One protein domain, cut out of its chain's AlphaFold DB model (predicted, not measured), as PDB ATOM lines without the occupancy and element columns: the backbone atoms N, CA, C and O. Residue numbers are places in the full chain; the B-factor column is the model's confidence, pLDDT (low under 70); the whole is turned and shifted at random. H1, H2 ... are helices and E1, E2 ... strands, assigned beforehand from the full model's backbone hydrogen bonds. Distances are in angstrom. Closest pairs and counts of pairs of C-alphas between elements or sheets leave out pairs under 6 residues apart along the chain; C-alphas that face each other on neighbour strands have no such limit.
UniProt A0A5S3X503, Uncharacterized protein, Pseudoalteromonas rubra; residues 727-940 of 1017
ATOM      1  N   PHE A 727      -5.613 -34.929  26.736       62.78
ATOM      2  CA  PHE A 727      -4.428 -35.100  25.901       62.78
ATOM      3  C   PHE A 727      -4.093 -33.859  25.058       62.78
ATOM      4  O   PHE A 727      -2.927 -33.580  24.822       62.78
ATOM      5  N   VAL A 728      -5.114 -33.126  24.612       62.25
ATOM      6  CA  VAL A 728      -4.987 -31.899  23.808       62.25
ATOM      7  C   VAL A 728      -4.696 -30.678  24.696       62.25
ATOM      8  O   VAL A 728      -4.321 -29.611  24.206       62.25
ATOM      9  N   THR A 729      -4.840 -30.829  26.016       63.97
ATOM     10  CA  THR A 729      -4.365 -29.826  26.968       63.97
ATOM     11  C   THR A 729      -2.850 -29.892  27.112       63.97
ATOM     12  O   THR A 729      -2.251 -30.968  27.030       63.97
ATOM     13  N   LYS A 730      -2.240 -28.745  27.424       60.31
ATOM     14  CA  LYS A 730      -0.792 -28.609  27.635       60.31
ATOM     15  C   LYS A 730      -0.180 -29.709  28.514       60.31
ATOM     16  O   LYS A 730       0.832 -30.298  28.162       60.31
ATOM     17  N   GLU A 731      -0.825 -30.033  29.632       59.34
ATOM     18  CA  GLU A 731      -0.296 -31.002  30.598       59.34
ATOM     19  C   GLU A 731      -0.306 -32.453  30.078       59.34
ATOM     20  O   GLU A 731       0.591 -33.234  30.400       59.34
ATOM     21  N   GLY A 732      -1.320 -32.830  29.292       58.69
ATOM     22  CA  GLY A 732      -1.440 -34.175  28.722       58.69
ATOM     23  C   GLY A 732      -0.506 -34.403  27.533       58.69
ATOM     24  O   GLY A 732       0.072 -35.492  27.409       58.69
ATOM     25  N   ALA A 733      -0.323 -33.367  26.709       58.00
ATOM     26  CA  ALA A 733       0.642 -33.352  25.618       58.00
ATOM     27  C   ALA A 733       2.078 -33.478  26.156       58.00
ATOM     28  O   ALA A 733       2.787 -34.407  25.764       58.00
ATOM     29  N   ASP A 734       2.464 -32.648  27.134       58.38
ATOM     30  CA  ASP A 734       3.797 -32.664  27.759       58.38
ATOM     31  C   ASP A 734       4.134 -34.040  28.364       58.38
ATOM     32  O   ASP A 734       5.206 -34.596  28.122       58.38
ATOM     33  N   ALA A 735       3.209 -34.638  29.124       58.81
ATOM     34  CA  ALA A 735       3.439 -35.924  29.783       58.81
ATOM     35  C   ALA A 735       3.630 -37.087  28.792       58.81
ATOM     36  O   ALA A 735       4.424 -37.996  29.044       58.81
ATOM     37  N   THR A 736       2.912 -37.070  27.665       58.41
ATOM     38  CA  THR A 736       3.006 -38.129  26.648       58.41
ATOM     39  C   THR A 736       4.208 -37.928  25.728       58.41
ATOM     40  O   THR A 736       4.865 -38.899  25.354       58.41
ATOM     41  N   PHE A 737       4.529 -36.679  25.392       58.78
ATOM     42  CA  PHE A 737       5.687 -36.339  24.573       58.78
ATOM     43  C   PHE A 737       6.999 -36.642  25.309       58.78
ATOM     44  O   PHE A 737       7.809 -37.422  24.809       58.78
ATOM     45  N   ASN A 738       7.149 -36.163  26.552       59.59
ATOM     46  CA  ASN A 738       8.329 -36.425  27.387       59.59
ATOM     47  C   ASN A 738       8.586 -37.929  27.572       59.59
ATOM     48  O   ASN A 738       9.726 -38.386  27.581       59.59
ATOM     49  N   ALA A 739       7.527 -38.727  27.690       58.94
ATOM     50  CA  ALA A 739       7.618 -40.179  27.755       58.94
ATOM     51  C   ALA A 739       8.184 -40.823  26.487       58.94
ATOM     52  O   ALA A 739       9.045 -41.704  26.560       58.94
ATOM     53  N   GLY A 740       7.667 -40.397  25.330       58.28
ATOM     54  CA  GLY A 740       8.124 -40.852  24.023       58.28
ATOM     55  C   GLY A 740       9.588 -40.493  23.795       58.28
ATOM     56  O   GLY A 740      10.367 -41.361  23.401       58.28
ATOM     57  N   GLU A 741       9.977 -39.260  24.126       62.88
ATOM     58  CA  GLU A 741      11.361 -38.802  24.012       62.88
ATOM     59  C   GLU A 741      12.309 -39.548  24.955       62.88
ATOM     60  O   GLU A 741      13.354 -40.006  24.507       62.88
ATOM     61  N   VAL A 742      11.942 -39.774  26.224       63.69
ATOM     62  CA  VAL A 742      12.762 -40.564  27.166       63.69
ATOM     63  C   VAL A 742      13.014 -41.978  26.636       63.69
ATOM     64  O   VAL A 742      14.132 -42.487  26.731       63.69
ATOM     65  N   ILE A 743      11.988 -42.636  26.085       63.28
ATOM     66  CA  ILE A 743      12.130 -43.981  25.510       63.28
ATOM     67  C   ILE A 743      13.005 -43.933  24.253       63.28
ATOM     68  O   ILE A 743      13.905 -44.764  24.122       63.28
ATOM     69  N   TYR A 744      12.767 -42.978  23.351       64.25
ATOM     70  CA  TYR A 744      13.556 -42.802  22.132       64.25
ATOM     71  C   TYR A 744      15.033 -42.548  22.448       64.25
ATOM     72  O   TYR A 744      15.895 -43.245  21.918       64.25
ATOM     73  N   ASP A 745      15.325 -41.636  23.373       64.88
ATOM     74  CA  ASP A 745      16.673 -41.309  23.833       64.88
ATOM     75  C   ASP A 745      17.400 -42.519  24.402       64.88
ATOM     76  O   ASP A 745      18.570 -42.741  24.105       64.88
ATOM     77  N   VAL A 746      16.717 -43.317  25.223       65.62
ATOM     78  CA  VAL A 746      17.311 -44.520  25.809       65.62
ATOM     79  C   VAL A 746      17.547 -45.579  24.741       65.62
ATOM     80  O   VAL A 746      18.588 -46.227  24.752       65.62
ATOM     81  N   MET A 747      16.615 -45.755  23.805       65.12
ATOM     82  CA  MET A 747      16.777 -46.694  22.697       65.12
ATOM     83  C   MET A 747      17.923 -46.281  21.771       65.12
ATOM     84  O   MET A 747      18.739 -47.126  21.406       65.12
ATOM     85  N   LYS A 748      18.024 -44.990  21.448       68.69
ATOM     86  CA  LYS A 748      19.122 -44.411  20.673       68.69
ATOM     87  C   LYS A 748      20.448 -44.543  21.408       68.69
ATOM     88  O   LYS A 748      21.406 -45.017  20.820       68.69
ATOM     89  N   ASP A 749      20.501 -44.220  22.697       67.75
ATOM     90  CA  ASP A 749      21.710 -44.369  23.510       67.75
ATOM     91  C   ASP A 749      22.146 -45.839  23.607       67.75
ATOM     92  O   ASP A 749      23.325 -46.133  23.452       67.75
ATOM     93  N   ILE A 750      21.218 -46.788  23.778       68.31
ATOM     94  CA  ILE A 750      21.512 -48.233  23.741       68.31
ATOM     95  C   ILE A 750      22.062 -48.654  22.367       68.31
ATOM     96  O   ILE A 750      22.975 -49.484  22.295       68.31
ATOM     97  N   TRP A 751      21.523 -48.094  21.284       69.25
ATOM     98  CA  TRP A 751      21.966 -48.361  19.916       69.25
ATOM     99  C   TRP A 751      23.366 -47.778  19.641       69.25
ATOM    100  O   TRP A 751      24.265 -48.504  19.205       69.25
ATOM    101  N   ASP A 752      23.582 -46.509  19.993       68.19
ATOM    102  CA  ASP A 752      24.810 -45.736  19.776       68.19
ATOM    103  C   ASP A 752      25.960 -46.170  20.703       68.19
ATOM    104  O   ASP A 752      27.126 -46.187  20.299       68.19
ATOM    105  N   SER A 753      25.649 -46.579  21.939       64.75
ATOM    106  CA  SER A 753      26.621 -47.088  22.926       64.75
ATOM    107  C   SER A 753      27.213 -48.447  22.550       64.75
ATOM    108  O   SER A 753      28.195 -48.889  23.153       64.75
ATOM    109  N   GLY A 754      26.636 -49.105  21.544       61.94
ATOM    110  CA  GLY A 754      26.978 -50.451  21.131       61.94
ATOM    111  C   GLY A 754      26.262 -51.499  21.982       61.94
ATOM    112  O   GLY A 754      26.566 -51.692  23.154       61.94
ATOM    113  N   LEU A 755      25.350 -52.234  21.341       65.12
ATOM    114  CA  LEU A 755      24.684 -53.452  21.823       65.12
ATOM    115  C   LEU A 755      25.677 -54.579  22.189       65.12
ATOM    116  O   LEU A 755      25.787 -55.556  21.457       65.12
ATOM    117  N   ASP A 756      26.550 -54.425  23.179       66.38
ATOM    118  CA  ASP A 756      27.460 -55.508  23.576       66.38
ATOM    119  C   ASP A 756      26.686 -56.550  24.416       66.38
ATOM    120  O   ASP A 756      25.609 -56.278  24.942       66.38
ATOM    121  N   SER A 757      27.171 -57.783  24.554       67.38
ATOM    122  CA  SER A 757      26.435 -58.802  25.336       67.38
ATOM    123  C   SER A 757      26.540 -58.549  26.851       67.38
ATOM    124  O   SER A 757      27.639 -58.349  27.369       67.38
ATOM    125  N   GLY A 758      25.421 -58.604  27.586       71.94
ATOM    126  CA  GLY A 758      25.400 -58.466  29.049       71.94
ATOM    127  C   GLY A 758      24.382 -57.464  29.602       71.94
ATOM    128  O   GLY A 758      23.394 -57.133  28.953       71.94
ATOM    129  N   ASP A 759      24.619 -57.043  30.848       78.12
ATOM    130  CA  ASP A 759      23.852 -55.998  31.532       78.12
ATOM    131  C   ASP A 759      24.452 -54.622  31.228       78.12
ATOM    132  O   ASP A 759      25.634 -54.373  31.482       78.12
ATOM    133  N   HIS A 760      23.604 -53.719  30.760       75.69
ATOM    134  CA  HIS A 760      23.898 -52.325  30.467       75.69
ATOM    135  C   HIS A 760      23.093 -51.432  31.386       75.69
ATOM    136  O   HIS A 760      21.978 -51.764  31.788       75.69
ATOM    137  N   SER A 761      23.646 -50.277  31.724       80.88
ATOM    138  CA  SER A 761      22.912 -49.264  32.469       80.88
ATOM    139  C   SER A 761      23.476 -47.892  32.176       80.88
ATOM    140  O   SER A 761      24.692 -47.747  32.035       80.88
ATOM    141  N   GLY A 762      22.602 -46.899  32.153       79.56
ATOM    142  CA  GLY A 762      22.964 -45.535  31.818       79.56
ATOM    143  C   GLY A 762      21.921 -44.541  32.299       79.56
ATOM    144  O   GLY A 762      21.107 -44.814  33.189       79.56
ATOM    145  N   THR A 763      21.995 -43.344  31.746       80.88
ATOM    146  CA  THR A 763      21.082 -42.241  32.031       80.88
ATOM    147  C   THR A 763      20.683 -41.641  30.694       80.88
ATOM    148  O   THR A 763      21.558 -41.465  29.852       80.88
ATOM    149  N   ALA A 764      19.392 -41.374  30.496       71.38
ATOM    150  CA  ALA A 764      18.894 -40.830  29.235       71.38
ATOM    151  C   ALA A 764      19.601 -39.488  28.925       71.38
ATOM    152  O   ALA A 764      19.595 -38.606  29.793       71.38
ATOM    153  N   PRO A 765      20.240 -39.325  27.748       66.12
ATOM    154  CA  PRO A 765      21.086 -38.169  27.447       66.12
ATOM    155  C   PRO A 765      20.406 -36.802  27.601       66.12
ATOM    156  O   PRO A 765      21.038 -35.897  28.155       66.12
ATOM    157  N   ASN A 766      19.135 -36.659  27.198       67.00
ATOM    158  CA  ASN A 766      18.388 -35.404  27.359       67.00
ATOM    159  C   ASN A 766      17.507 -35.382  28.624       67.00
ATOM    160  O   ASN A 766      17.039 -34.323  29.037       67.00
ATOM    161  N   PHE A 767      17.381 -36.516  29.326       70.88
ATOM    162  CA  PHE A 767      16.567 -36.669  30.537       70.88
ATOM    163  C   PHE A 767      17.379 -37.265  31.704       70.88
ATOM    164  O   PHE A 767      17.189 -38.422  32.090       70.88
ATOM    165  N   PRO A 768      18.271 -36.480  32.339       74.31
ATOM    166  CA  PRO A 768      19.261 -36.979  33.300       74.31
ATOM    167  C   PRO A 768      18.671 -37.580  34.588       74.31
ATOM    168  O   PRO A 768      19.379 -38.224  35.365       74.31
ATOM    169  N   ASP A 769      17.382 -37.354  34.839       78.25
ATOM    170  CA  ASP A 769      16.669 -37.905  35.988       78.25
ATOM    171  C   ASP A 769      16.190 -39.344  35.756       78.25
ATOM    172  O   ASP A 769      15.879 -40.039  36.728       78.25
ATOM    173  N   TRP A 770      16.206 -39.818  34.506       77.25
ATOM    174  CA  TRP A 770      15.810 -41.163  34.111       77.25
ATOM    175  C   TRP A 770      17.015 -42.087  33.996       77.25
ATOM    176  O   TRP A 770      17.921 -41.891  33.181       77.25
ATOM    177  N   LYS A 771      17.014 -43.140  34.814       82.44
ATOM    178  CA  LYS A 771      18.002 -44.217  34.736       82.44
ATOM    179  C   LYS A 771      17.412 -45.406  34.018       82.44
ATOM    180  O   LYS A 771      16.275 -45.787  34.286       82.44
ATOM    181  N   TYR A 772      18.225 -46.032  33.179       81.81
ATOM    182  CA  TYR A 772      17.855 -47.264  32.507       81.81
ATOM    183  C   TYR A 772      18.809 -48.399  32.869       81.81
ATOM    184  O   TYR A 772      20.000 -48.192  33.112       81.81
ATOM    185  N   SER A 773      18.279 -49.617  32.886       82.56
ATOM    186  CA  SER A 773      19.051 -50.856  32.883       82.56
ATOM    187  C   SER A 773      18.489 -51.787  31.821       82.56
ATOM    188  O   SER A 773      17.279 -52.012  31.807       82.56
ATOM    189  N   TYR A 774      19.346 -52.338  30.973       76.94
ATOM    190  CA  TYR A 774      18.969 -53.197  29.859       76.94
ATOM    191  C   TYR A 774      19.847 -54.444  29.810       76.94
ATOM    192  O   TYR A 774      21.065 -54.341  29.907       76.94
ATOM    193  N   ASN A 775      19.254 -55.622  29.634       79.50
ATOM    194  CA  ASN A 775      20.000 -56.866  29.452       79.50
ATOM    195  C   ASN A 775      19.836 -57.364  28.012       79.50
ATOM    196  O   ASN A 775      18.734 -57.746  27.626       79.50
ATOM    197  N   THR A 776      20.920 -57.418  27.233       72.44
ATOM    198  CA  THR A 776      20.888 -57.872  25.826       72.44
ATOM    199  C   THR A 776      20.646 -59.376  25.667       72.44
ATOM    200  O   THR A 776      20.225 -59.810  24.605       72.44
ATOM    201  N   ASN A 777      20.834 -60.187  26.718       73.00
ATOM    202  CA  ASN A 777      20.567 -61.633  26.676       73.00
ATOM    203  C   ASN A 777      19.102 -61.983  26.978       73.00
ATOM    204  O   ASN A 777      18.594 -62.990  26.490       73.00
ATOM    205  N   THR A 778      18.439 -61.210  27.842       75.56
ATOM    206  CA  THR A 778      17.031 -61.426  28.222       75.56
ATOM    207  C   THR A 778      16.089 -60.394  27.612       75.56
ATOM    208  O   THR A 778      14.886 -60.481  27.837       75.56
ATOM    209  N   TYR A 779      16.634 -59.408  26.894       74.69
ATOM    210  CA  TYR A 779      15.940 -58.269  26.291       74.69
ATOM    211  C   TYR A 779      15.049 -57.491  27.273       74.69
ATOM    212  O   TYR A 779      14.045 -56.902  26.881       74.69
ATOM    213  N   ALA A 780      15.399 -57.506  28.561       79.00
ATOM    214  CA  ALA A 780      14.633 -56.841  29.609       79.00
ATOM    215  C   ALA A 780      15.175 -55.423  29.817       79.00
ATOM    216  O   ALA A 780      16.366 -55.263  30.089       79.00
ATOM    217  N   LEU A 781      14.308 -54.418  29.708       77.19
ATOM    218  CA  LEU A 781      14.592 -53.004  29.957       77.19
ATOM    219  C   LEU A 781      13.807 -52.543  31.187       77.19
ATOM    220  O   LEU A 781      12.618 -52.822  31.329       77.19
ATOM    221  N   ASN A 782      14.460 -51.801  32.068       81.75
ATOM    222  CA  ASN A 782      13.818 -51.137  33.193       81.75
ATOM    223  C   ASN A 782      14.276 -49.682  33.240       81.75
ATOM    224  O   ASN A 782      15.474 -49.416  33.292       81.75
ATOM    225  N   LEU A 783      13.308 -48.779  33.236       78.25
ATOM    226  CA  LEU A 783      13.446 -47.332  33.290       78.25
ATOM    227  C   LEU A 783      12.822 -46.843  34.589       78.25
ATOM    228  O   LEU A 783      11.686 -47.198  34.904       78.25
ATOM    229  N   GLU A 784      13.556 -46.039  35.342       82.56
ATOM    230  CA  GLU A 784      13.102 -45.509  36.625       82.56
ATOM    231  C   GLU A 784      13.517 -44.044  36.750       82.56
ATOM    232  O   GLU A 784      14.699 -43.706  36.596       82.56
ATOM    233  N   ASN A 785      12.543 -43.178  37.033       79.38
ATOM    234  CA  ASN A 785      12.819 -41.784  37.344       79.38
ATOM    235  C   ASN A 785      13.342 -41.685  38.782       79.38
ATOM    236  O   ASN A 785      12.770 -42.216  39.727       79.38
ATOM    237  N   THR A 786      14.456 -40.988  38.970       74.12
ATOM    238  CA  THR A 786      15.112 -40.848  40.275       74.12
ATOM    239  C   THR A 786      14.532 -39.748  41.166       74.12
ATOM    240  O   THR A 786      14.909 -39.657  42.338       74.12
ATOM    241  N   LYS A 787      13.637 -38.909  40.630       70.38
ATOM    242  CA  LYS A 787      12.976 -37.797  41.330       70.38
ATOM    243  C   LYS A 787      11.487 -38.029  41.610       70.38
ATOM    244  O   LYS A 787      10.916 -37.253  42.376       70.38
ATOM    245  N   GLY A 788      10.885 -39.077  41.052       70.88
ATOM    246  CA  GLY A 788       9.472 -39.429  41.218       70.88
ATOM    247  C   GLY A 788       9.264 -40.936  41.367       70.88
ATOM    248  O   GLY A 788      10.227 -41.690  41.440       70.88
ATOM    249  N   ASP A 789       8.004 -41.373  41.415       71.12
ATOM    250  CA  ASP A 789       7.669 -42.805  41.478       71.12
ATOM    251  C   ASP A 789       7.620 -43.462  40.086       71.12
ATOM    252  O   ASP A 789       7.363 -44.658  39.995       71.12
ATOM    253  N   GLU A 790       7.828 -42.709  39.005       79.50
ATOM    254  CA  GLU A 790       7.619 -43.138  37.618       79.50
ATOM    255  C   GLU A 790       8.531 -44.293  37.200       79.50
ATOM    256  O   GLU A 790       9.736 -44.312  37.482       79.50
ATOM    257  N   LYS A 791       7.947 -45.263  36.493       81.25
ATOM    258  CA  LYS A 791       8.632 -46.501  36.132       81.25
ATOM    259  C   LYS A 791       8.079 -47.105  34.851       81.25
ATOM    260  O   LYS A 791       6.872 -47.306  34.746       81.25
ATOM    261  N   ILE A 792       8.964 -47.510  33.943       78.31
ATOM    262  CA  ILE A 792       8.621 -48.255  32.725       78.31
ATOM    263  C   ILE A 792       9.429 -49.553  32.697       78.31
ATOM    264  O   ILE A 792      10.646 -49.553  32.864       78.31
ATOM    265  N   VAL A 793       8.755 -50.684  32.501       78.81
ATOM    266  CA  VAL A 793       9.381 -52.002  32.350       78.81
ATOM    267  C   VAL A 793       9.044 -52.536  30.968       78.81
ATOM    268  O   VAL A 793       7.865 -52.696  30.656       78.81
ATOM    269  N   ALA A 794      10.061 -52.858  30.171       75.38
ATOM    270  CA  ALA A 794       9.909 -53.484  28.866       75.38
ATOM    271  C   ALA A 794      10.586 -54.858  28.804       75.38
ATOM    272  O   ALA A 794      11.583 -55.119  29.476       75.38
ATOM    273  N   ASN A 795      10.055 -55.733  27.961       80.31
ATOM    274  CA  ASN A 795      10.667 -56.991  27.557       80.31
ATOM    275  C   ASN A 795      10.657 -57.063  26.033       80.31
ATOM    276  O   ASN A 795       9.694 -56.625  25.407       80.31
ATOM    277  N   GLY A 796      11.694 -57.636  25.435       78.56
ATOM    278  CA  GLY A 796      11.782 -57.789  23.989       78.56
ATOM    279  C   GLY A 796      12.097 -59.205  23.521       78.56
ATOM    280  O   GLY A 796      12.359 -60.109  24.311       78.56
ATOM    281  N   GLN A 797      12.073 -59.386  22.206       82.50
ATOM    282  CA  GLN A 797      12.601 -60.558  21.518       82.50
ATOM    283  C   GLN A 797      13.036 -60.213  20.097       82.50
ATOM    284  O   GLN A 797      12.589 -59.227  19.505       82.50
ATOM    285  N   VAL A 798      13.869 -61.086  19.539       81.62
ATOM    286  CA  VAL A 798      14.288 -61.049  18.139       81.62
ATOM    287  C   VAL A 798      13.650 -62.215  17.397       81.62
ATOM    288  O   VAL A 798      13.851 -63.375  17.754       81.62
ATOM    289  N   ASN A 799      12.915 -61.895  16.335       83.50
ATOM    290  CA  ASN A 799      12.324 -62.869  15.429       83.50
ATOM    291  C   ASN A 799      13.098 -62.871  14.106       83.50
ATOM    292  O   ASN A 799      12.990 -61.940  13.305       83.50
ATOM    293  N   SER A 800      13.870 -63.931  13.874       79.62
ATOM    294  CA  SER A 800      14.709 -64.086  12.683       79.62
ATOM    295  C   SER A 800      13.910 -64.498  11.446       79.62
ATOM    296  O   SER A 800      13.165 -65.480  11.473       79.62
ATOM    297  N   GLY A 801      14.123 -63.813  10.321       72.88
ATOM    298  CA  GLY A 801      13.470 -64.132   9.050       72.88
ATOM    299  C   GLY A 801      14.134 -63.467   7.844       72.88
ATOM    300  O   GLY A 801      15.267 -63.000   7.936       72.88
ATOM    301  N   ALA A 802      13.433 -63.452   6.703       65.94
ATOM    302  CA  ALA A 802      13.831 -62.669   5.523       65.94
ATOM    303  C   ALA A 802      13.624 -61.155   5.731       65.94
ATOM    304  O   ALA A 802      14.349 -60.356   5.155       65.94
ATOM    305  N   GLN A 803      12.655 -60.798   6.577       73.50
ATOM    306  CA  GLN A 803      12.515 -59.499   7.231       73.50
ATOM    307  C   GLN A 803      12.504 -59.793   8.723       73.50
ATOM    308  O   GLN A 803      11.505 -60.296   9.252       73.50
ATOM    309  N   SER A 804      13.646 -59.607   9.372       85.75
ATOM    310  CA  SER A 804      13.737 -59.866  10.803       85.75
ATOM    311  C   SER A 804      13.088 -58.732  11.584       85.75
ATOM    312  O   SER A 804      12.973 -57.612  11.091       85.75
ATOM    313  N   LYS A 805      12.616 -59.031  12.791       86.50
ATOM    314  CA  LYS A 805      11.882 -58.065  13.612       86.50
ATOM    315  C   LYS A 805      12.439 -58.055  15.017       86.50
ATOM    316  O   LYS A 805      12.655 -59.119  15.599       86.50
ATOM    317  N   ILE A 806      12.619 -56.859  15.558       82.00
ATOM    318  CA  ILE A 806      12.878 -56.659  16.979       82.00
ATOM    319  C   ILE A 806      11.561 -56.189  17.586       82.00
ATOM    320  O   ILE A 806      11.023 -55.162  17.179       82.00
ATOM    321  N   ILE A 807      11.011 -56.986  18.497       83.62
ATOM    322  CA  ILE A 807       9.699 -56.749  19.099       83.62
ATOM    323  C   ILE A 807       9.914 -56.420  20.567       83.62
ATOM    324  O   ILE A 807      10.591 -57.169  21.267       83.62
ATOM    325  N   PHE A 808       9.295 -55.348  21.036       79.31
ATOM    326  CA  PHE A 808       9.274 -54.943  22.432       79.31
ATOM    327  C   PHE A 808       7.836 -54.851  22.923       79.31
ATOM    328  O   PHE A 808       6.946 -54.452  22.177       79.31
ATOM    329  N   THR A 809       7.623 -55.195  24.188       82.19
ATOM    330  CA  THR A 809       6.391 -54.927  24.924       82.19
ATOM    331  C   THR A 809       6.723 -54.284  26.258       82.19
ATOM    332  O   THR A 809       7.723 -54.653  26.877       82.19
ATOM    333  N   TRP A 810       5.917 -53.334  26.721       79.19
ATOM    334  CA  TRP A 810       6.158 -52.662  27.996       79.19
ATOM    335  C   TRP A 810       4.883 -52.351  28.755       79.19
ATOM    336  O   TRP A 810       3.770 -52.408  28.245       79.19
ATOM    337  N   SER A 811       5.081 -52.035  30.027       79.88
ATOM    338  CA  SER A 811       4.060 -51.486  30.905       79.88
ATOM    339  C   SER A 811       4.732 -50.611  31.947       79.88
ATOM    340  O   SER A 811       5.908 -50.801  32.274       79.88
ATOM    341  N   GLY A 812       4.002 -49.647  32.475       77.50
ATOM    342  CA  GLY A 812       4.590 -48.689  33.391       77.50
ATOM    343  C   GLY A 812       3.628 -47.592  33.762       77.50
ATOM    344  O   GLY A 812       2.481 -47.584  33.322       77.50
ATOM    345  N   TYR A 813       4.103 -46.659  34.572       75.94
ATOM    346  CA  TYR A 813       3.369 -45.442  34.842       75.94
ATOM    347  C   TYR A 813       4.281 -44.226  34.901       75.94
ATOM    348  O   TYR A 813       5.445 -44.318  35.294       75.94
ATOM    349  N   MET A 814       3.708 -43.093  34.522       70.19
ATOM    350  CA  MET A 814       4.355 -41.788  34.421       70.19
ATOM    351  C   MET A 814       3.500 -40.759  35.148       70.19
ATOM    352  O   MET A 814       2.320 -41.014  35.413       70.19
ATOM    353  N   MET A 815       4.090 -39.628  35.504       68.12
ATOM    354  CA  MET A 815       3.429 -38.559  36.232       68.12
ATOM    355  C   MET A 815       3.485 -37.290  35.387       68.12
ATOM    356  O   MET A 815       4.561 -36.808  35.058       68.12
ATOM    357  N   ALA A 816       2.322 -36.737  35.051       60.59
ATOM    358  CA  ALA A 816       2.255 -35.397  34.477       60.59
ATOM    359  C   ALA A 816       2.709 -34.351  35.513       60.59
ATOM    360  O   ALA A 816       2.642 -34.601  36.721       60.59
ATOM    361  N   ASP A 817       3.086 -33.150  35.066       56.31
ATOM    362  CA  ASP A 817       3.512 -32.048  35.948       56.31
ATOM    363  C   ASP A 817       2.439 -31.636  36.977       56.31
ATOM    364  O   ASP A 817       2.759 -31.167  38.073       56.31
ATOM    365  N   SER A 818       1.158 -31.878  36.675       54.25
ATOM    366  CA  SER A 818       0.035 -31.694  37.604       54.25
ATOM    367  C   SER A 818      -0.129 -32.816  38.640       54.25
ATOM    368  O   SER A 818      -0.986 -32.727  39.522       54.25
ATOM    369  N   GLY A 819       0.706 -33.855  38.579       59.25
ATOM    370  CA  GLY A 819       0.693 -35.018  39.464       59.25
ATOM    371  C   GLY A 819      -0.229 -36.155  39.012       59.25
ATOM    372  O   GLY A 819      -0.428 -37.094  39.784       59.25
ATOM    373  N   GLN A 820      -0.794 -36.089  37.801       64.06
ATOM    374  CA  GLN A 820      -1.671 -37.137  37.267       64.06
ATOM    375  C   GLN A 820      -0.886 -38.374  36.844       64.06
ATOM    376  O   GLN A 820       0.144 -38.268  36.184       64.06
ATOM    377  N   LYS A 821      -1.417 -39.556  37.164       68.75
ATOM    378  CA  LYS A 821      -0.791 -40.832  36.812       68.75
ATOM    379  C   LYS A 821      -1.260 -41.335  35.444       68.75
ATOM    380  O   LYS A 821      -2.434 -41.670  35.289       68.75
ATOM    381  N   VAL A 822      -0.334 -41.470  34.498       69.94
ATOM    382  CA  VAL A 822      -0.535 -42.148  33.206       69.94
ATOM    383  C   VAL A 822      -0.080 -43.592  33.350       69.94
ATOM    384  O   VAL A 822       1.068 -43.819  33.709       69.94
ATOM    385  N   GLU A 823      -0.942 -44.574  33.109       73.44
ATOM    386  CA  GLU A 823      -0.590 -45.996  33.088       73.44
ATOM    387  C   GLU A 823      -0.571 -46.524  31.655       73.44
ATOM    388  O   GLU A 823      -1.534 -46.394  30.902       73.44
ATOM    389  N   ILE A 824       0.535 -47.176  31.310       73.44
ATOM    390  CA  ILE A 824       0.683 -47.959  30.091       73.44
ATOM    391  C   ILE A 824       0.420 -49.421  30.460       73.44
ATOM    392  O   ILE A 824       1.161 -50.010  31.259       73.44
ATOM    393  N   LYS A 825      -0.651 -50.002  29.910       69.88
ATOM    394  CA  LYS A 825      -1.157 -51.326  30.312       69.88
ATOM    395  C   LYS A 825      -0.586 -52.486  29.487       69.88
ATOM    396  O   LYS A 825      -0.189 -52.327  28.334       69.88
ATOM    397  N   SER A 826      -0.643 -53.665  30.122       64.69
ATOM    398  CA  SER A 826      -0.572 -55.017  29.537       64.69
ATOM    399  C   SER A 826       0.692 -55.349  28.726       64.69
ATOM    400  O   SER A 826       0.692 -55.186  27.509       64.69
ATOM    401  N   PRO A 827       1.754 -55.900  29.346       72.62
ATOM    402  CA  PRO A 827       2.855 -56.473  28.584       72.62
ATOM    403  C   PRO A 827       2.502 -57.903  28.122       72.62
ATOM    404  O   PRO A 827       2.437 -58.816  28.948       72.62
ATOM    405  N   ASP A 828       2.306 -58.121  26.818       83.38
ATOM    406  CA  ASP A 828       2.153 -59.458  26.215       83.38
ATOM    407  C   ASP A 828       2.930 -59.557  24.895       83.38
ATOM    408  O   ASP A 828       2.525 -59.080  23.835       83.38
ATOM    409  N   LEU A 829       4.074 -60.236  24.966       83.69
ATOM    410  CA  LEU A 829       4.980 -60.392  23.838       83.69
ATOM    411  C   LEU A 829       4.382 -61.247  22.708       83.69
ATOM    412  O   LEU A 829       4.676 -61.002  21.539       83.69
ATOM    413  N   ALA A 830       3.527 -62.222  23.036       85.94
ATOM    414  CA  ALA A 830       2.882 -63.076  22.039       85.94
ATOM    415  C   ALA A 830       1.823 -62.297  21.248       85.94
ATOM    416  O   ALA A 830       1.617 -62.527  20.054       85.94
ATOM    417  N   GLU A 831       1.158 -61.351  21.903       86.56
ATOM    418  CA  GLU A 831       0.232 -60.437  21.251       86.56
ATOM    419  C   GLU A 831       0.960 -59.443  20.336       86.56
ATOM    420  O   GLU A 831       0.584 -59.300  19.168       86.56
ATOM    421  N   CYS A 832       2.070 -58.861  20.803       85.25
ATOM    422  CA  CYS A 832       2.926 -58.008  19.977       85.25
ATOM    423  C   CYS A 832       3.508 -58.745  18.765       85.25
ATOM    424  O   CYS A 832       3.623 -58.165  17.688       85.25
ATOM    425  N   GLU A 833       3.831 -60.034  18.890       87.31
ATOM    426  CA  GLU A 833       4.286 -60.856  17.766       87.31
ATOM    427  C   GLU A 833       3.204 -61.034  16.698       87.31
ATOM    428  O   GLU A 833       3.478 -60.877  15.505       87.31
ATOM    429  N   ARG A 834       1.965 -61.310  17.117       88.31
ATOM    430  CA  ARG A 834       0.819 -61.404  16.205       88.31
ATOM    431  C   ARG A 834       0.571 -60.086  15.478       88.31
ATOM    432  O   ARG A 834       0.245 -60.111  14.290       88.31
ATOM    433  N   TRP A 835       0.744 -58.963  16.165       87.50
ATOM    434  CA  TRP A 835       0.618 -57.635  15.571       87.50
ATOM    435  C   TRP A 835       1.776 -57.300  14.623       87.50
ATOM    436  O   TRP A 835       1.553 -56.794  13.528       87.50
ATOM    437  N   ALA A 836       3.008 -57.683  14.966       85.56
ATOM    438  CA  ALA A 836       4.197 -57.468  14.143       85.56
ATOM    439  C   ALA A 836       4.117 -58.136  12.757       85.56
ATOM    440  O   ALA A 836       4.782 -57.699  11.812       85.56
ATOM    441  N   ILE A 837       3.359 -59.229  12.625       86.12
ATOM    442  CA  ILE A 837       3.090 -59.930  11.353       86.12
ATOM    443  C   ILE A 837       1.752 -59.526  10.713       86.12
ATOM    444  O   ILE A 837       1.291 -60.226   9.816       86.12
ATOM    445  N   ASP A 838       1.128 -58.451  11.201       83.25
ATOM    446  CA  ASP A 838      -0.155 -57.922  10.729       83.25
ATOM    447  C   ASP A 838      -1.293 -58.975  10.760       83.25
ATOM    448  O   ASP A 838      -2.230 -58.940   9.968       83.25
ATOM    449  N   SER A 839      -1.223 -59.949  11.686       86.00
ATOM    450  CA  SER A 839      -2.278 -60.972  11.873       86.00
ATOM    451  C   SER A 839      -3.440 -60.499  12.750       86.00
ATOM    452  O   SER A 839      -4.470 -61.173  12.837       86.00
ATOM    453  N   ILE A 840      -3.254 -59.366  13.425       84.06
ATOM    454  CA  ILE A 840      -4.255 -58.616  14.180       84.06
ATOM    455  C   ILE A 840      -4.044 -57.129  13.906       84.06
ATOM    456  O   ILE A 840      -2.915 -56.705  13.674       84.06
ATOM    457  N   GLU A 841      -5.124 -56.355  13.947       78.69
ATOM    458  CA  GLU A 841      -5.104 -54.916  13.660       78.69
ATOM    459  C   GLU A 841      -4.711 -54.092  14.898       78.69
ATOM    460  O   GLU A 841      -3.832 -53.237  14.819       78.69
ATOM    461  N   MET A 842      -5.283 -54.424  16.062       80.88
ATOM    462  CA  MET A 842      -4.996 -53.781  17.350       80.88
ATOM    463  C   MET A 842      -4.555 -54.828  18.384       80.88
ATOM    464  O   MET A 842      -5.314 -55.768  18.646       80.88
ATOM    465  N   PRO A 843      -3.352 -54.711  18.972       83.38
ATOM    466  CA  PRO A 843      -2.926 -55.564  20.072       83.38
ATOM    467  C   PRO A 843      -3.544 -55.091  21.396       83.38
ATOM    468  O   PRO A 843      -3.599 -53.901  21.681       83.38
ATOM    469  N   ASN A 844      -3.946 -56.016  22.265       83.62
ATOM    470  CA  ASN A 844      -4.290 -55.748  23.666       83.62
ATOM    471  C   ASN A 844      -3.038 -55.659  24.583       83.62
ATOM    472  O   ASN A 844      -3.090 -55.912  25.791       83.62
ATOM    473  N   ALA A 845      -1.909 -55.249  24.004       82.56
ATOM    474  CA  ALA A 845      -0.644 -55.020  24.682       82.56
ATOM    475  C   ALA A 845       0.061 -53.797  24.093       82.56
ATOM    476  O   ALA A 845      -0.100 -53.494  22.910       82.56
ATOM    477  N   SER A 846       0.861 -53.110  24.908       81.06
ATOM    478  CA  SER A 846       1.717 -52.030  24.406       81.06
ATOM    479  C   SER A 846       2.955 -52.640  23.743       81.06
ATOM    480  O   SER A 846       3.647 -53.454  24.363       81.06
ATOM    481  N   CYS A 847       3.191 -52.303  22.474       81.94
ATOM    482  CA  CYS A 847       4.091 -52.984  21.549       81.94
ATOM    483  C   CYS A 847       4.891 -51.996  20.685       81.94
ATOM    484  O   CYS A 847       4.315 -51.066  20.131       81.94
ATOM    485  N   SER A 848       6.184 -52.246  20.462       81.69
ATOM    486  CA  SER A 848       6.987 -51.609  19.400       81.69
ATOM    487  C   SER A 848       7.637 -52.690  18.565       81.69
ATOM    488  O   SER A 848       8.114 -53.695  19.089       81.69
ATOM    489  N   VAL A 849       7.686 -52.467  17.261       83.75
ATOM    490  CA  VAL A 849       8.276 -53.375  16.288       83.75
ATOM    491  C   VAL A 849       9.196 -52.575  15.386       83.75
ATOM    492  O   VAL A 849       8.749 -51.652  14.708       83.75
ATOM    493  N   LEU A 850      10.466 -52.964  15.348       83.44
ATOM    494  CA  LEU A 850      11.433 -52.483  14.367       83.44
ATOM    495  C   LEU A 850      11.635 -53.568  13.313       83.44
ATOM    496  O   LEU A 850      11.927 -54.721  13.648       83.44
ATOM    497  N   TYR A 851      11.456 -53.204  12.049       86.06
ATOM    498  CA  TYR A 851      11.661 -54.088  10.908       86.06
ATOM    499  C   TYR A 851      13.082 -53.895  10.390       86.06
ATOM    500  O   TYR A 851      13.470 -52.784  10.040       86.06
ATOM    501  N   VAL A 852      13.850 -54.981  10.370       84.81
ATOM    502  CA  VAL A 852      15.260 -54.990   9.979       84.81
ATOM    503  C   VAL A 852      15.396 -55.688   8.629       84.81
ATOM    504  O   VAL A 852      14.964 -56.838   8.463       84.81
ATOM    505  N   ASP A 853      16.036 -55.010   7.680       81.06
ATOM    506  CA  ASP A 853      16.266 -55.484   6.316       81.06
ATOM    507  C   ASP A 853      17.462 -56.443   6.268       81.06
ATOM    508  O   ASP A 853      18.533 -56.177   5.726       81.06
ATOM    509  N   GLY A 854      17.267 -57.609   6.881       76.12
ATOM    510  CA  GLY A 854      18.302 -58.615   7.045       76.12
ATOM    511  C   GLY A 854      17.857 -59.804   7.881       76.12
ATOM    512  O   GLY A 854      16.728 -59.876   8.376       76.12
ATOM    513  N   SER A 855      18.767 -60.763   8.051       80.88
ATOM    514  CA  SER A 855      18.553 -61.916   8.924       80.88
ATOM    515  C   SER A 855      19.385 -61.768  10.191       80.88
ATOM    516  O   SER A 855      20.596 -61.977  10.150       80.88
ATOM    517  N   ILE A 856      18.733 -61.427  11.302       79.88
ATOM    518  CA  ILE A 856      19.371 -61.287  12.618       79.88
ATOM    519  C   ILE A 856      18.983 -62.463  13.514       79.88
ATOM    520  O   ILE A 856      17.832 -62.895  13.487       79.88
ATOM    521  N   GLN A 857      19.928 -63.020  14.273       75.88
ATOM    522  CA  GLN A 857      19.689 -64.078  15.266       75.88
ATOM    523  C   GLN A 857      19.625 -63.512  16.686       75.88
ATOM    524  O   GLN A 857      18.848 -64.007  17.500       75.88
ATOM    525  N   ASN A 858      20.403 -62.467  16.966       73.62
ATOM    526  CA  ASN A 858      20.351 -61.697  18.207       73.62
ATOM    527  C   ASN A 858      20.320 -60.192  17.889       73.62
ATOM    528  O   ASN A 858      20.531 -59.795  16.742       73.62
ATOM    529  N   VAL A 859      20.041 -59.349  18.887       70.19
ATOM    530  CA  VAL A 859      19.904 -57.892  18.683       70.19
ATOM    531  C   VAL A 859      21.205 -57.267  18.171       70.19
ATOM    532  O   VAL A 859      21.173 -56.314  17.404       70.19
ATOM    533  N   GLU A 860      22.352 -57.847  18.522       72.44
ATOM    534  CA  GLU A 860      23.677 -57.389  18.111       72.44
ATOM    535  C   GLU A 860      23.910 -57.494  16.602       72.44
ATOM    536  O   GLU A 860      24.629 -56.668  16.041       72.44
ATOM    537  N   ASP A 861      23.271 -58.465  15.941       74.88
ATOM    538  CA  ASP A 861      23.368 -58.638  14.490       74.88
ATOM    539  C   ASP A 861      22.666 -57.486  13.748       74.88
ATOM    540  O   ASP A 861      22.961 -57.235  12.583       74.88
ATOM    541  N   ALA A 862      21.755 -56.758  14.410       70.50
ATOM    542  CA  ALA A 862      21.031 -55.634  13.816       70.50
ATOM    543  C   ALA A 862      21.931 -54.432  13.497       70.50
ATOM    544  O   ALA A 862      21.529 -53.585  12.712       70.50
ATOM    545  N   ARG A 863      23.159 -54.376  14.034       70.75
ATOM    546  CA  ARG A 863      24.141 -53.330  13.697       70.75
ATOM    547  C   ARG A 863      24.616 -53.382  12.243       70.75
ATOM    548  O   ARG A 863      25.109 -52.383  11.733       70.75
ATOM    549  N   ASP A 864      24.521 -54.550  11.610       74.25
ATOM    550  CA  ASP A 864      25.001 -54.781  10.245       74.25
ATOM    551  C   ASP A 864      23.889 -54.601   9.189       74.25
ATOM    552  O   ASP A 864      24.127 -54.849   8.003       74.25
ATOM    553  N   PHE A 865      22.678 -54.203   9.601       78.38
ATOM    554  CA  PHE A 865      21.502 -54.099   8.739       78.38
ATOM    555  C   PHE A 865      20.717 -52.809   8.980       78.38
ATOM    556  O   PHE A 865      20.682 -52.272  10.084       78.38
ATOM    557  N   ASP A 866      20.031 -52.363   7.936       81.62
ATOM    558  CA  ASP A 866      19.212 -51.158   7.950       81.62
ATOM    559  C   ASP A 866      17.821 -51.423   8.556       81.62
ATOM    560  O   ASP A 866      17.254 -52.514   8.410       81.62
ATOM    561  N   ILE A 867      17.246 -50.419   9.225       80.38
ATOM    562  CA  ILE A 867      15.865 -50.464   9.727       80.38
ATOM    563  C   ILE A 867      14.952 -49.847   8.669       80.38
ATOM    564  O   ILE A 867      15.082 -48.669   8.359       80.38
ATOM    565  N   SER A 868      14.002 -50.610   8.135       84.12
ATOM    566  CA  SER A 868      13.099 -50.122   7.081       84.12
ATOM    567  C   SER A 868      11.826 -49.465   7.604       84.12
ATOM    568  O   SER A 868      11.219 -48.657   6.905       84.12
ATOM    569  N   ARG A 869      11.378 -49.833   8.811       84.31
ATOM    570  CA  ARG A 869      10.108 -49.358   9.376       84.31
ATOM    571  C   ARG A 869      10.050 -49.529  10.889       84.31
ATOM    572  O   ARG A 869      10.540 -50.531  11.414       84.31
ATOM    573  N   GLY A 870       9.367 -48.613  11.571       82.88
ATOM    574  CA  GLY A 870       8.984 -48.735  12.977       82.88
ATOM    575  C   GLY A 870       7.467 -48.683  13.146       82.88
ATOM    576  O   GLY A 870       6.815 -47.831  12.554       82.88
ATOM    577  N   LYS A 871       6.888 -49.577  13.953       83.94
ATOM    578  CA  LYS A 871       5.478 -49.502  14.378       83.94
ATOM    579  C   LYS A 871       5.405 -49.518  15.894       83.94
ATOM    580  O   LYS A 871       6.010 -50.389  16.514       83.94
ATOM    581  N   THR A 872       4.609 -48.634  16.477       78.94
ATOM    582  CA  THR A 872       4.354 -48.586  17.919       78.94
ATOM    583  C   THR A 872       2.853 -48.546  18.196       78.94
ATOM    584  O   THR A 872       2.075 -47.955  17.449       78.94
ATOM    585  N   PHE A 873       2.426 -49.230  19.249       78.69
ATOM    586  CA  PHE A 873       1.065 -49.226  19.758       78.69
ATOM    587  C   PHE A 873       1.123 -49.200  21.281       78.69
ATOM    588  O   PHE A 873       1.834 -49.996  21.881       78.69
ATOM    589  N   ASN A 874       0.394 -48.296  21.918       70.81
ATOM    590  CA  ASN A 874       0.329 -48.173  23.366       70.81
ATOM    591  C   ASN A 874      -1.127 -48.157  23.806       70.81
ATOM    592  O   ASN A 874      -1.918 -47.371  23.294       70.81
ATOM    593  N   LEU A 875      -1.462 -48.970  24.803       70.94
ATOM    594  CA  LEU A 875      -2.704 -48.810  25.553       70.94
ATOM    595  C   LEU A 875      -2.439 -47.828  26.691       70.94
ATOM    596  O   LEU A 875      -1.657 -48.141  27.594       70.94
ATOM    597  N   VAL A 876      -3.066 -46.654  26.634       69.50
ATOM    598  CA  VAL A 876      -2.801 -45.544  27.558       69.50
ATOM    599  C   VAL A 876      -4.065 -45.225  28.350       69.50
ATOM    600  O   VAL A 876      -5.121 -44.955  27.780       69.50
ATOM    601  N   GLU A 877      -3.945 -45.224  29.677       67.12
ATOM    602  CA  GLU A 877      -5.013 -44.822  30.592       67.12
ATOM    603  C   GLU A 877      -4.500 -43.774  31.580       67.12
ATOM    604  O   GLU A 877      -3.510 -43.994  32.273       67.12
ATOM    605  N   PHE A 878      -5.183 -42.638  31.689       62.75
ATOM    606  CA  PHE A 878      -4.901 -41.637  32.719       62.75
ATOM    607  C   PHE A 878      -5.786 -41.953  33.932       62.75
ATOM    608  O   PHE A 878      -7.009 -41.842  33.858       62.75
ATOM    609  N   ILE A 879      -5.172 -42.396  35.034       57.88
ATOM    610  CA  ILE A 879      -5.862 -43.069  36.152       57.88
ATOM    611  C   ILE A 879      -6.313 -42.109  37.260       57.88
ATOM    612  O   ILE A 879      -7.303 -42.393  37.931       57.88
ATOM    613  N   ASP A 880      -5.594 -41.007  37.496       53.44
ATOM    614  CA  ASP A 880      -5.802 -40.176  38.697       53.44
ATOM    615  C   ASP A 880      -5.671 -38.672  38.404       53.44
ATOM    616  O   ASP A 880      -4.730 -38.002  38.827       53.44
ATOM    617  N   GLY A 881      -6.614 -38.146  37.619       50.09
ATOM    618  CA  GLY A 881      -6.678 -36.744  37.210       50.09
ATOM    619  C   GLY A 881      -8.111 -36.250  37.050       50.09
ATOM    620  O   GLY A 881      -9.040 -37.052  36.979       50.09
ATOM    621  N   GLN A 882      -8.299 -34.928  36.988       47.31
ATOM    622  CA  GLN A 882      -9.626 -34.300  36.892       47.31
ATOM    623  C   GLN A 882     -10.431 -34.757  35.658       47.31
ATOM    624  O   GLN A 882     -11.650 -34.674  35.707       47.31
ATOM    625  N   TYR A 883      -9.770 -35.276  34.616       55.22
ATOM    626  CA  TYR A 883     -10.322 -35.407  33.266       55.22
ATOM    627  C   TYR A 883     -10.021 -36.773  32.594       55.22
ATOM    628  O   TYR A 883      -9.704 -36.827  31.411       55.22
ATOM    629  N   GLY A 884     -10.025 -37.881  33.351       62.09
ATOM    630  CA  GLY A 884      -9.544 -39.216  32.927       62.09
ATOM    631  C   GLY A 884      -9.721 -39.592  31.438       62.09
ATOM    632  O   GLY A 884     -10.800 -39.444  30.872       62.09
ATOM    633  N   PHE A 885      -8.651 -40.119  30.828       70.31
ATOM    634  CA  PHE A 885      -8.600 -40.583  29.434       70.31
ATOM    635  C   PHE A 885      -8.426 -42.098  29.371       70.31
ATOM    636  O   PHE A 885      -7.598 -42.662  30.092       70.31
ATOM    637  N   ASN A 886      -9.156 -42.743  28.463       74.12
ATOM    638  CA  ASN A 886      -8.975 -44.150  28.126       74.12
ATOM    639  C   ASN A 886      -8.935 -44.320  26.608       74.12
ATOM    640  O   ASN A 886      -9.904 -44.003  25.914       74.12
ATOM    641  N   GLY A 887      -7.828 -44.841  26.094       76.88
ATOM    642  CA  GLY A 887      -7.674 -45.035  24.666       76.88
ATOM    643  C   GLY A 887      -6.396 -45.758  24.290       76.88
ATOM    644  O   GLY A 887      -5.724 -46.392  25.107       76.88
ATOM    645  N   TYR A 888      -6.063 -45.660  23.012       74.69
ATOM    646  CA  TYR A 888      -4.828 -46.193  22.475       74.69
ATOM    647  C   TYR A 888      -4.118 -45.155  21.622       74.69
ATOM    648  O   TYR A 888      -4.728 -44.313  20.965       74.69
ATOM    649  N   PHE A 889      -2.801 -45.262  21.636       75.75
ATOM    650  CA  PHE A 889      -1.887 -44.539  20.780       75.75
ATOM    651  C   PHE A 889      -1.304 -45.525  19.776       75.75
ATOM    652  O   PHE A 889      -0.914 -46.635  20.132       75.75
ATOM    653  N   HIS A 890      -1.203 -45.114  18.528       79.38
ATOM    654  CA  HIS A 890      -0.566 -45.851  17.460       79.38
ATOM    655  C   HIS A 890       0.376 -44.910  16.720       79.38
ATOM    656  O   HIS A 890       0.015 -43.775  16.439       79.38
ATOM    657  N   SER A 891       1.572 -45.372  16.378       79.94
ATOM    658  CA  SER A 891       2.426 -44.659  15.441       79.94
ATOM    659  C   SER A 891       3.103 -45.594  14.454       79.94
ATOM    660  O   SER A 891       3.412 -46.751  14.760       79.94
ATOM    661  N   GLU A 892       3.341 -45.079  13.257       82.56
ATOM    662  CA  GLU A 892       4.138 -45.719  12.219       82.56
ATOM    663  C   GLU A 892       5.181 -44.720  11.721       82.56
ATOM    664  O   GLU A 892       4.853 -43.584  11.383       82.56
ATOM    665  N   LEU A 893       6.442 -45.147  11.713       82.50
ATOM    666  CA  LEU A 893       7.591 -44.373  11.266       82.50
ATOM    667  C   LEU A 893       8.190 -45.044  10.029       82.50
ATOM    668  O   LEU A 893       8.514 -46.238  10.043       82.50
ATOM    669  N   THR A 894       8.344 -44.264   8.966       86.62
ATOM    670  CA  THR A 894       8.942 -44.668   7.686       86.62
ATOM    671  C   THR A 894       9.887 -43.574   7.195       86.62
ATOM    672  O   THR A 894       9.862 -42.468   7.724       86.62
ATOM    673  N   ALA A 895      10.724 -43.858   6.201       86.69
ATOM    674  CA  ALA A 895      11.531 -42.835   5.548       86.69
ATOM    675  C   ALA A 895      11.472 -42.976   4.030       86.69
ATOM    676  O   ALA A 895      11.264 -44.067   3.488       86.69
ATOM    677  N   ILE A 896      11.657 -41.851   3.345       88.31
ATOM    678  CA  ILE A 896      11.769 -41.776   1.891       88.31
ATOM    679  C   ILE A 896      13.022 -40.999   1.483       88.31
ATOM    680  O   ILE A 896      13.490 -40.124   2.206       88.31
ATOM    681  N   ASP A 897      13.573 -41.308   0.314       86.56
ATOM    682  CA  ASP A 897      14.615 -40.496  -0.310       86.56
ATOM    683  C   ASP A 897      14.033 -39.193  -0.901       86.56
ATOM    684  O   ASP A 897      12.818 -38.999  -1.001       86.56
ATOM    685  N   GLN A 898      14.906 -38.299  -1.371       79.12
ATOM    686  CA  GLN A 898      14.516 -37.044  -2.036       79.12
ATOM    687  C   GLN A 898      13.689 -37.241  -3.331       79.12
ATOM    688  O   GLN A 898      13.207 -36.269  -3.913       79.12
ATOM    689  N   GLN A 899      13.556 -38.472  -3.838       81.44
ATOM    690  CA  GLN A 899      12.743 -38.833  -5.002       81.44
ATOM    691  C   GLN A 899      11.416 -39.514  -4.618       81.44
ATOM    692  O   GLN A 899      10.624 -39.825  -5.511       81.44
ATOM    693  N   GLY A 900      11.149 -39.709  -3.322       82.19
ATOM    694  CA  GLY A 900       9.940 -40.339  -2.796       82.19
ATOM    695  C   GLY A 900       9.975 -41.869  -2.739       82.19
ATOM    696  O   GLY A 900       8.922 -42.480  -2.561       82.19
ATOM    697  N   ASN A 901      11.137 -42.510  -2.906       86.69
ATOM    698  CA  ASN A 901      11.262 -43.966  -2.754       86.69
ATOM    699  C   ASN A 901      11.529 -44.339  -1.289       86.69
ATOM    700  O   ASN A 901      12.217 -43.580  -0.613       86.69
ATOM    701  N   PRO A 902      11.070 -45.509  -0.803       86.50
ATOM    702  CA  PRO A 902      11.374 -45.973   0.549       86.50
ATOM    703  C   PRO A 902      12.880 -45.992   0.833       86.50
ATOM    704  O   PRO A 902      13.654 -46.512   0.025       86.50
ATOM    705  N   SER A 903      13.269 -45.463   1.987       86.69
ATOM    706  CA  SER A 903      14.647 -45.409   2.472       86.69
ATOM    707  C   SER A 903      14.722 -45.947   3.908       86.69
ATOM    708  O   SER A 903      13.703 -45.929   4.606       86.69
ATOM    709  N   PRO A 904      15.882 -46.444   4.372       84.19
ATOM    710  CA  PRO A 904      16.081 -46.765   5.779       84.19
ATOM    711  C   PRO A 904      15.806 -45.586   6.718       84.19
ATOM    712  O   PRO A 904      16.023 -44.433   6.354       84.19
ATOM    713  N   LEU A 905      15.364 -45.893   7.936       80.81
ATOM    714  CA  LEU A 905      15.273 -44.949   9.053       80.81
ATOM    715  C   LEU A 905      16.669 -44.621   9.603       80.81
ATOM    716  O   LEU A 905      17.556 -45.477   9.566       80.81
ATOM    717  N   PHE A 906      16.839 -43.431  10.191       75.25
ATOM    718  CA  PHE A 906      18.068 -43.005  10.879       75.25
ATOM    719  C   PHE A 906      19.326 -42.933   9.996       75.25
ATOM    720  O   PHE A 906      20.442 -43.147  10.480       75.25
ATOM    721  N   VAL A 907      19.165 -42.632   8.705       75.94
ATOM    722  CA  VAL A 907      20.281 -42.424   7.767       75.94
ATOM    723  C   VAL A 907      20.238 -41.022   7.160       75.94
ATOM    724  O   VAL A 907      19.163 -40.451   6.965       75.94
ATOM    725  N   ASP A 908      21.416 -40.484   6.846       77.50
ATOM    726  CA  ASP A 908      21.570 -39.155   6.243       77.50
ATOM    727  C   ASP A 908      20.826 -39.045   4.888       77.50
ATOM    728  O   ASP A 908      20.656 -40.040   4.178       77.50
ATOM    729  N   ASP A 909      20.435 -37.823   4.501       79.38
ATOM    730  CA  ASP A 909      19.771 -37.488   3.224       79.38
ATOM    731  C   ASP A 909      18.382 -38.142   2.999       79.38
ATOM    732  O   ASP A 909      17.960 -38.353   1.854       79.38
ATOM    733  N   THR A 910      17.636 -38.432   4.073       83.56
ATOM    734  CA  THR A 910      16.268 -38.983   4.015       83.56
ATOM    735  C   THR A 910      15.224 -38.068   4.649       83.56
ATOM    736  O   THR A 910      15.539 -37.216   5.473       83.56
ATOM    737  N   ILE A 911      13.969 -38.226   4.224       85.00
ATOM    738  CA  ILE A 911      12.798 -37.585   4.819       85.00
ATOM    739  C   ILE A 911      12.102 -38.635   5.678       85.00
ATOM    740  O   ILE A 911      11.543 -39.595   5.140       85.00
ATOM    741  N   GLU A 912      12.111 -38.457   6.993       83.00
ATOM    742  CA  GLU A 912      11.397 -39.348   7.907       83.00
ATOM    743  C   GLU A 912       9.936 -38.889   8.029       83.00
ATOM    744  O   GLU A 912       9.640 -37.704   8.180       83.00
ATOM    745  N   LEU A 913       9.009 -39.838   7.925       83.38
ATOM    746  CA  LEU A 913       7.567 -39.633   7.982       83.38
ATOM    747  C   LEU A 913       7.004 -40.423   9.159       83.38
ATOM    748  O   LEU A 913       7.118 -41.654   9.192       83.38
ATOM    749  N   ALA A 914       6.372 -39.725  10.097       80.75
ATOM    750  CA  ALA A 914       5.688 -40.326  11.229       80.75
ATOM    751  C   ALA A 914       4.184 -40.053  11.134       80.75
ATOM    752  O   ALA A 914       3.764 -38.903  11.168       80.75
ATOM    753  N   SER A 915       3.377 -41.108  11.058       81.94
ATOM    754  CA  SER A 915       1.925 -41.017  11.244       81.94
ATOM    755  C   SER A 915       1.608 -41.450  12.664       81.94
ATOM    756  O   SER A 915       1.859 -42.597  13.036       81.94
ATOM    757  N   ILE A 916       1.053 -40.544  13.459       79.31
ATOM    758  CA  ILE A 916       0.712 -40.763  14.861       79.31
ATOM    759  C   ILE A 916      -0.794 -40.608  15.021       79.31
ATOM    760  O   ILE A 916      -1.359 -39.584  14.667       79.31
ATOM    761  N   MET A 917      -1.454 -41.610  15.585       81.12
ATOM    762  CA  MET A 917      -2.880 -41.604  15.871       81.12
ATOM    763  C   MET A 917      -3.113 -41.864  17.353       81.12
ATOM    764  O   MET A 917      -2.674 -42.875  17.897       81.12
ATOM    765  N   LEU A 918      -3.869 -40.988  17.994       76.69
ATOM    766  CA  LEU A 918      -4.430 -41.211  19.312       76.69
ATOM    767  C   LEU A 918      -5.943 -41.289  19.191       76.69
ATOM    768  O   LEU A 918      -6.571 -40.390  18.641       76.69
ATOM    769  N   LYS A 919      -6.537 -42.338  19.753       83.06
ATOM    770  CA  LYS A 919      -7.986 -42.496  19.780       83.06
ATOM    771  C   LYS A 919      -8.455 -42.929  21.154       83.06
ATOM    772  O   LYS A 919      -7.912 -43.876  21.723       83.06
ATOM    773  N   GLY A 920      -9.485 -42.274  21.675       79.12
ATOM    774  CA  GLY A 920     -10.017 -42.620  22.988       79.12
ATOM    775  C   GLY A 920     -11.218 -41.797  23.419       79.12
ATOM    776  O   GLY A 920     -11.783 -41.022  22.648       79.12
ATOM    777  N   ASP A 921     -11.599 -42.003  24.674       80.69
ATOM    778  CA  ASP A 921     -12.638 -41.255  25.373       80.69
ATOM    779  C   ASP A 921     -12.009 -40.365  26.450       80.69
ATOM    780  O   ASP A 921     -11.156 -40.819  27.218       80.69
ATOM    781  N   SER A 922     -12.453 -39.109  26.507       76.06
ATOM    782  CA  SER A 922     -12.168 -38.164  27.588       76.06
ATOM    783  C   SER A 922     -13.493 -37.570  28.064       76.06
ATOM    784  O   SER A 922     -14.134 -36.812  27.335       76.06
ATOM    785  N   GLU A 923     -13.937 -37.942  29.267       71.88
ATOM    786  CA  GLU A 923     -15.203 -37.487  29.872       71.88
ATOM    787  C   GLU A 923     -16.456 -37.654  28.974       71.88
ATOM    788  O   GLU A 923     -17.356 -36.810  28.974       71.88
ATOM    789  N   GLY A 924     -16.545 -38.742  28.196       72.88
ATOM    790  CA  GLY A 924     -17.654 -38.974  27.260       72.88
ATOM    791  C   GLY A 924     -17.525 -38.242  25.918       72.88
ATOM    792  O   GLY A 924     -18.460 -38.262  25.112       72.88
ATOM    793  N   THR A 925     -16.392 -37.582  25.668       79.50
ATOM    794  CA  THR A 925     -16.012 -37.059  24.352       79.50
ATOM    795  C   THR A 925     -15.125 -38.089  23.664       79.50
ATOM    796  O   THR A 925     -13.981 -38.299  24.070       79.50
ATOM    797  N   LEU A 926     -15.662 -38.728  22.622       83.38
ATOM    798  CA  LEU A 926     -14.907 -39.645  21.776       83.38
ATOM    799  C   LEU A 926     -14.147 -38.823  20.747       83.38
ATOM    800  O   LEU A 926     -14.757 -38.015  20.043       83.38
ATOM    801  N   PHE A 927     -12.839 -39.023  20.656       85.00
ATOM    802  CA  PHE A 927     -12.010 -38.263  19.735       85.00
ATOM    803  C   PHE A 927     -10.921 -39.115  19.090       85.00
ATOM    804  O   PHE A 927     -10.454 -40.109  19.656       85.00
ATOM    805  N   THR A 928     -10.493 -38.661  17.917       85.94
ATOM    806  CA  THR A 928      -9.323 -39.160  17.201       85.94
ATOM    807  C   THR A 928      -8.410 -37.973  16.898       85.94
ATOM    808  O   THR A 928      -8.807 -37.068  16.175       85.94
ATOM    809  N   ALA A 929      -7.198 -37.959  17.446       83.81
ATOM    810  CA  ALA A 929      -6.145 -37.024  17.065       83.81
ATOM    811  C   ALA A 929      -5.156 -37.733  16.136       83.81
ATOM    812  O   ALA A 929      -4.678 -38.823  16.444       83.81
ATOM    813  N   HIS A 930      -4.860 -37.126  14.997       84.38
ATOM    814  CA  HIS A 930      -3.960 -37.640  13.980       84.38
ATOM    815  C   HIS A 930      -2.899 -36.584  13.673       84.38
ATOM    816  O   HIS A 930      -3.214 -35.419  13.446       84.38
ATOM    817  N   PHE A 931      -1.637 -36.987  13.721       82.19
ATOM    818  CA  PHE A 931      -0.492 -36.146  13.418       82.19
ATOM    819  C   PHE A 931       0.309 -36.822  12.317       82.19
ATOM    820  O   PHE A 931       0.862 -37.903  12.524       82.19
ATOM    821  N   ASP A 932       0.385 -36.169  11.169       81.62
ATOM    822  CA  ASP A 932       1.299 -36.536  10.100       81.62
ATOM    823  C   ASP A 932       2.504 -35.617  10.211       81.62
ATOM    824  O   ASP A 932       2.404 -34.433   9.896       81.62
ATOM    825  N   ILE A 933       3.624 -36.148  10.694       82.50
ATOM    826  CA  ILE A 933       4.857 -35.403  10.937       82.50
ATOM    827  C   ILE A 933       5.888 -35.769   9.876       82.50
ATOM    828  O   ILE A 933       6.071 -36.937   9.521       82.50
ATOM    829  N   ARG A 934       6.597 -34.754   9.397       81.06
ATOM    830  CA  ARG A 934       7.687 -34.863   8.439       81.06
ATOM    831  C   ARG A 934       8.949 -34.251   9.033       81.06
ATOM    832  O   ARG A 934       8.930 -33.103   9.457       81.06
ATOM    833  N   ASN A 935      10.042 -35.004   9.000       80.56
ATOM    834  CA  ASN A 935      11.374 -34.536   9.363       80.56
ATOM    835  C   ASN A 935      12.258 -34.529   8.109       80.56
ATOM    836  O   ASN A 935      12.521 -35.580   7.522       80.56
ATOM    837  N   GLU A 936      12.663 -33.344   7.659       79.50
ATOM    838  CA  GLU A 936      13.515 -33.144   6.486       79.50
ATOM    839  C   GLU A 936      14.465 -31.970   6.721       79.50
ATOM    840  O   GLU A 936      14.044 -30.881   7.113       79.50
ATOM    841  N   ASP A 937      15.742 -32.170   6.403       70.31
ATOM    842  CA  ASP A 937      16.754 -31.126   6.520       70.31
ATOM    843  C   ASP A 937      16.400 -29.885   5.681       70.31
ATOM    844  O   ASP A 937      16.307 -29.942   4.452       70.31
ATOM    845  N   ASN A 938      16.340 -28.719   6.331       67.44
ATOM    846  CA  ASN A 938      16.058 -27.417   5.707       67.44
ATOM    847  C   ASN A 938      14.670 -27.313   5.038       67.44
ATOM    848  O   ASN A 938      14.524 -26.569   4.062       67.44
ATOM    849  N   ASN A 939      13.667 -28.048   5.529       71.50
ATOM    850  CA  ASN A 939      12.272 -27.871   5.133       71.50
ATOM    851  C   ASN A 939      11.433 -27.399   6.322       71.50
ATOM    852  O   ASN A 939      11.319 -28.093   7.325       71.50
ATOM    853  N   ASP A 940      10.778 -26.257   6.149       71.12
ATOM    854  CA  ASP A 940       9.973 -25.651   7.201       71.12
ATOM    855  C   ASP A 940       8.574 -26.268   7.338       71.12
ATOM    856  O   ASP A 940       7.826 -25.862   8.215       71.12
TER     857      ASP A 940
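This is residues 727 to 940 of the 1017 residues of an uncharacterized protein of Pseudoalteromonas rubra (UniProt A0A5S3X503). One twisted sheet of eleven strands curls round the long helix H1 like an open trough, not closed, with its edge strands E1 and E11 apart. The short H2 packs on E5 and E7 from the opposite face, and the short H3 is on the same face as H1. The printed part has 214 residues, with three named helices and eleven named strands in the order H1 E1 E2 E3 E4 E5 E6 H2 E7 H3 E8 E9 E10 E11. The branched sheet is antiparallel in each neighbour pair, and the class is mixed, helices and strands. The whole is compact, with a radius of gyration of the C-alphas of 17.2 A, and rounded, spanning 48 by 41 by 37 A.

Start in the sheet at C-alpha 885, (-8.600, -40.583, 29.434), where E9, residues 885 to 897, begins its 37.7 A. E10, residues 910 to 922, covers 36.9 A, and E11, residues 925 to 935, runs 31.3 A to C-alpha 935 at (11.374, -34.536, 9.363). E8 is residues 867 to 878, 32.2 A; E5, residues 804 to 815, is 34.7 A long and bends by 54 degrees at residue 812. Look next for E1 at 759 to 763, E2 at 770 to 775, E3 at 780 to 785, E4 at 791 to 799, E6 at 821 to 824 and E7 at 847 to 852. Find H1 at C-alpha 730, (-0.792, -28.609, 27.635); it runs 31.8 A to residue 752. H2 is residues 829 to 836 and H3 residues 859 to 864.

Two meanders, each strand the antiparallel neighbour of the one before, are E1 to E6 and E8 to E11. On one side of E5 is E4, N 795 to O 809 at 2.8 A; on the other side are E6, N 814 to O 822 at 2.9 A, and E7, N 808 to O 848 at 2.8 A. E6, N 823 to O 877 at 2.8 A, and E7, N 849 to O 871 at 2.8 A, lie on one side of E8. The closest C-alphas of H1 and E5 are those of Ala 735 and Met 815, 7.0 A apart. H2 has a height over the sheet of 8.2 A; its closest C-alpha pair with E7 is Cys 832 and Cys 847, 5.4 A. H3's Val 859 and E4's Val 798 are their closest C-alphas, 6.5 A apart. In H1 and H2 every O i to N i+4 pair is within hydrogen-bond range; H3 has 0 of 2, but 3 of 3 O i to N i+3 pairs.

The C-alphas farthest apart, Asp 864 and Gly 924, are 48.6 A apart. The printed part has no cut, and its one long link is E9 to E10, residues 898 to 909. Mean pLDDT of the printed part is 75.3; 54 residues are under 70, among them 727 to 757 and 876 to 884.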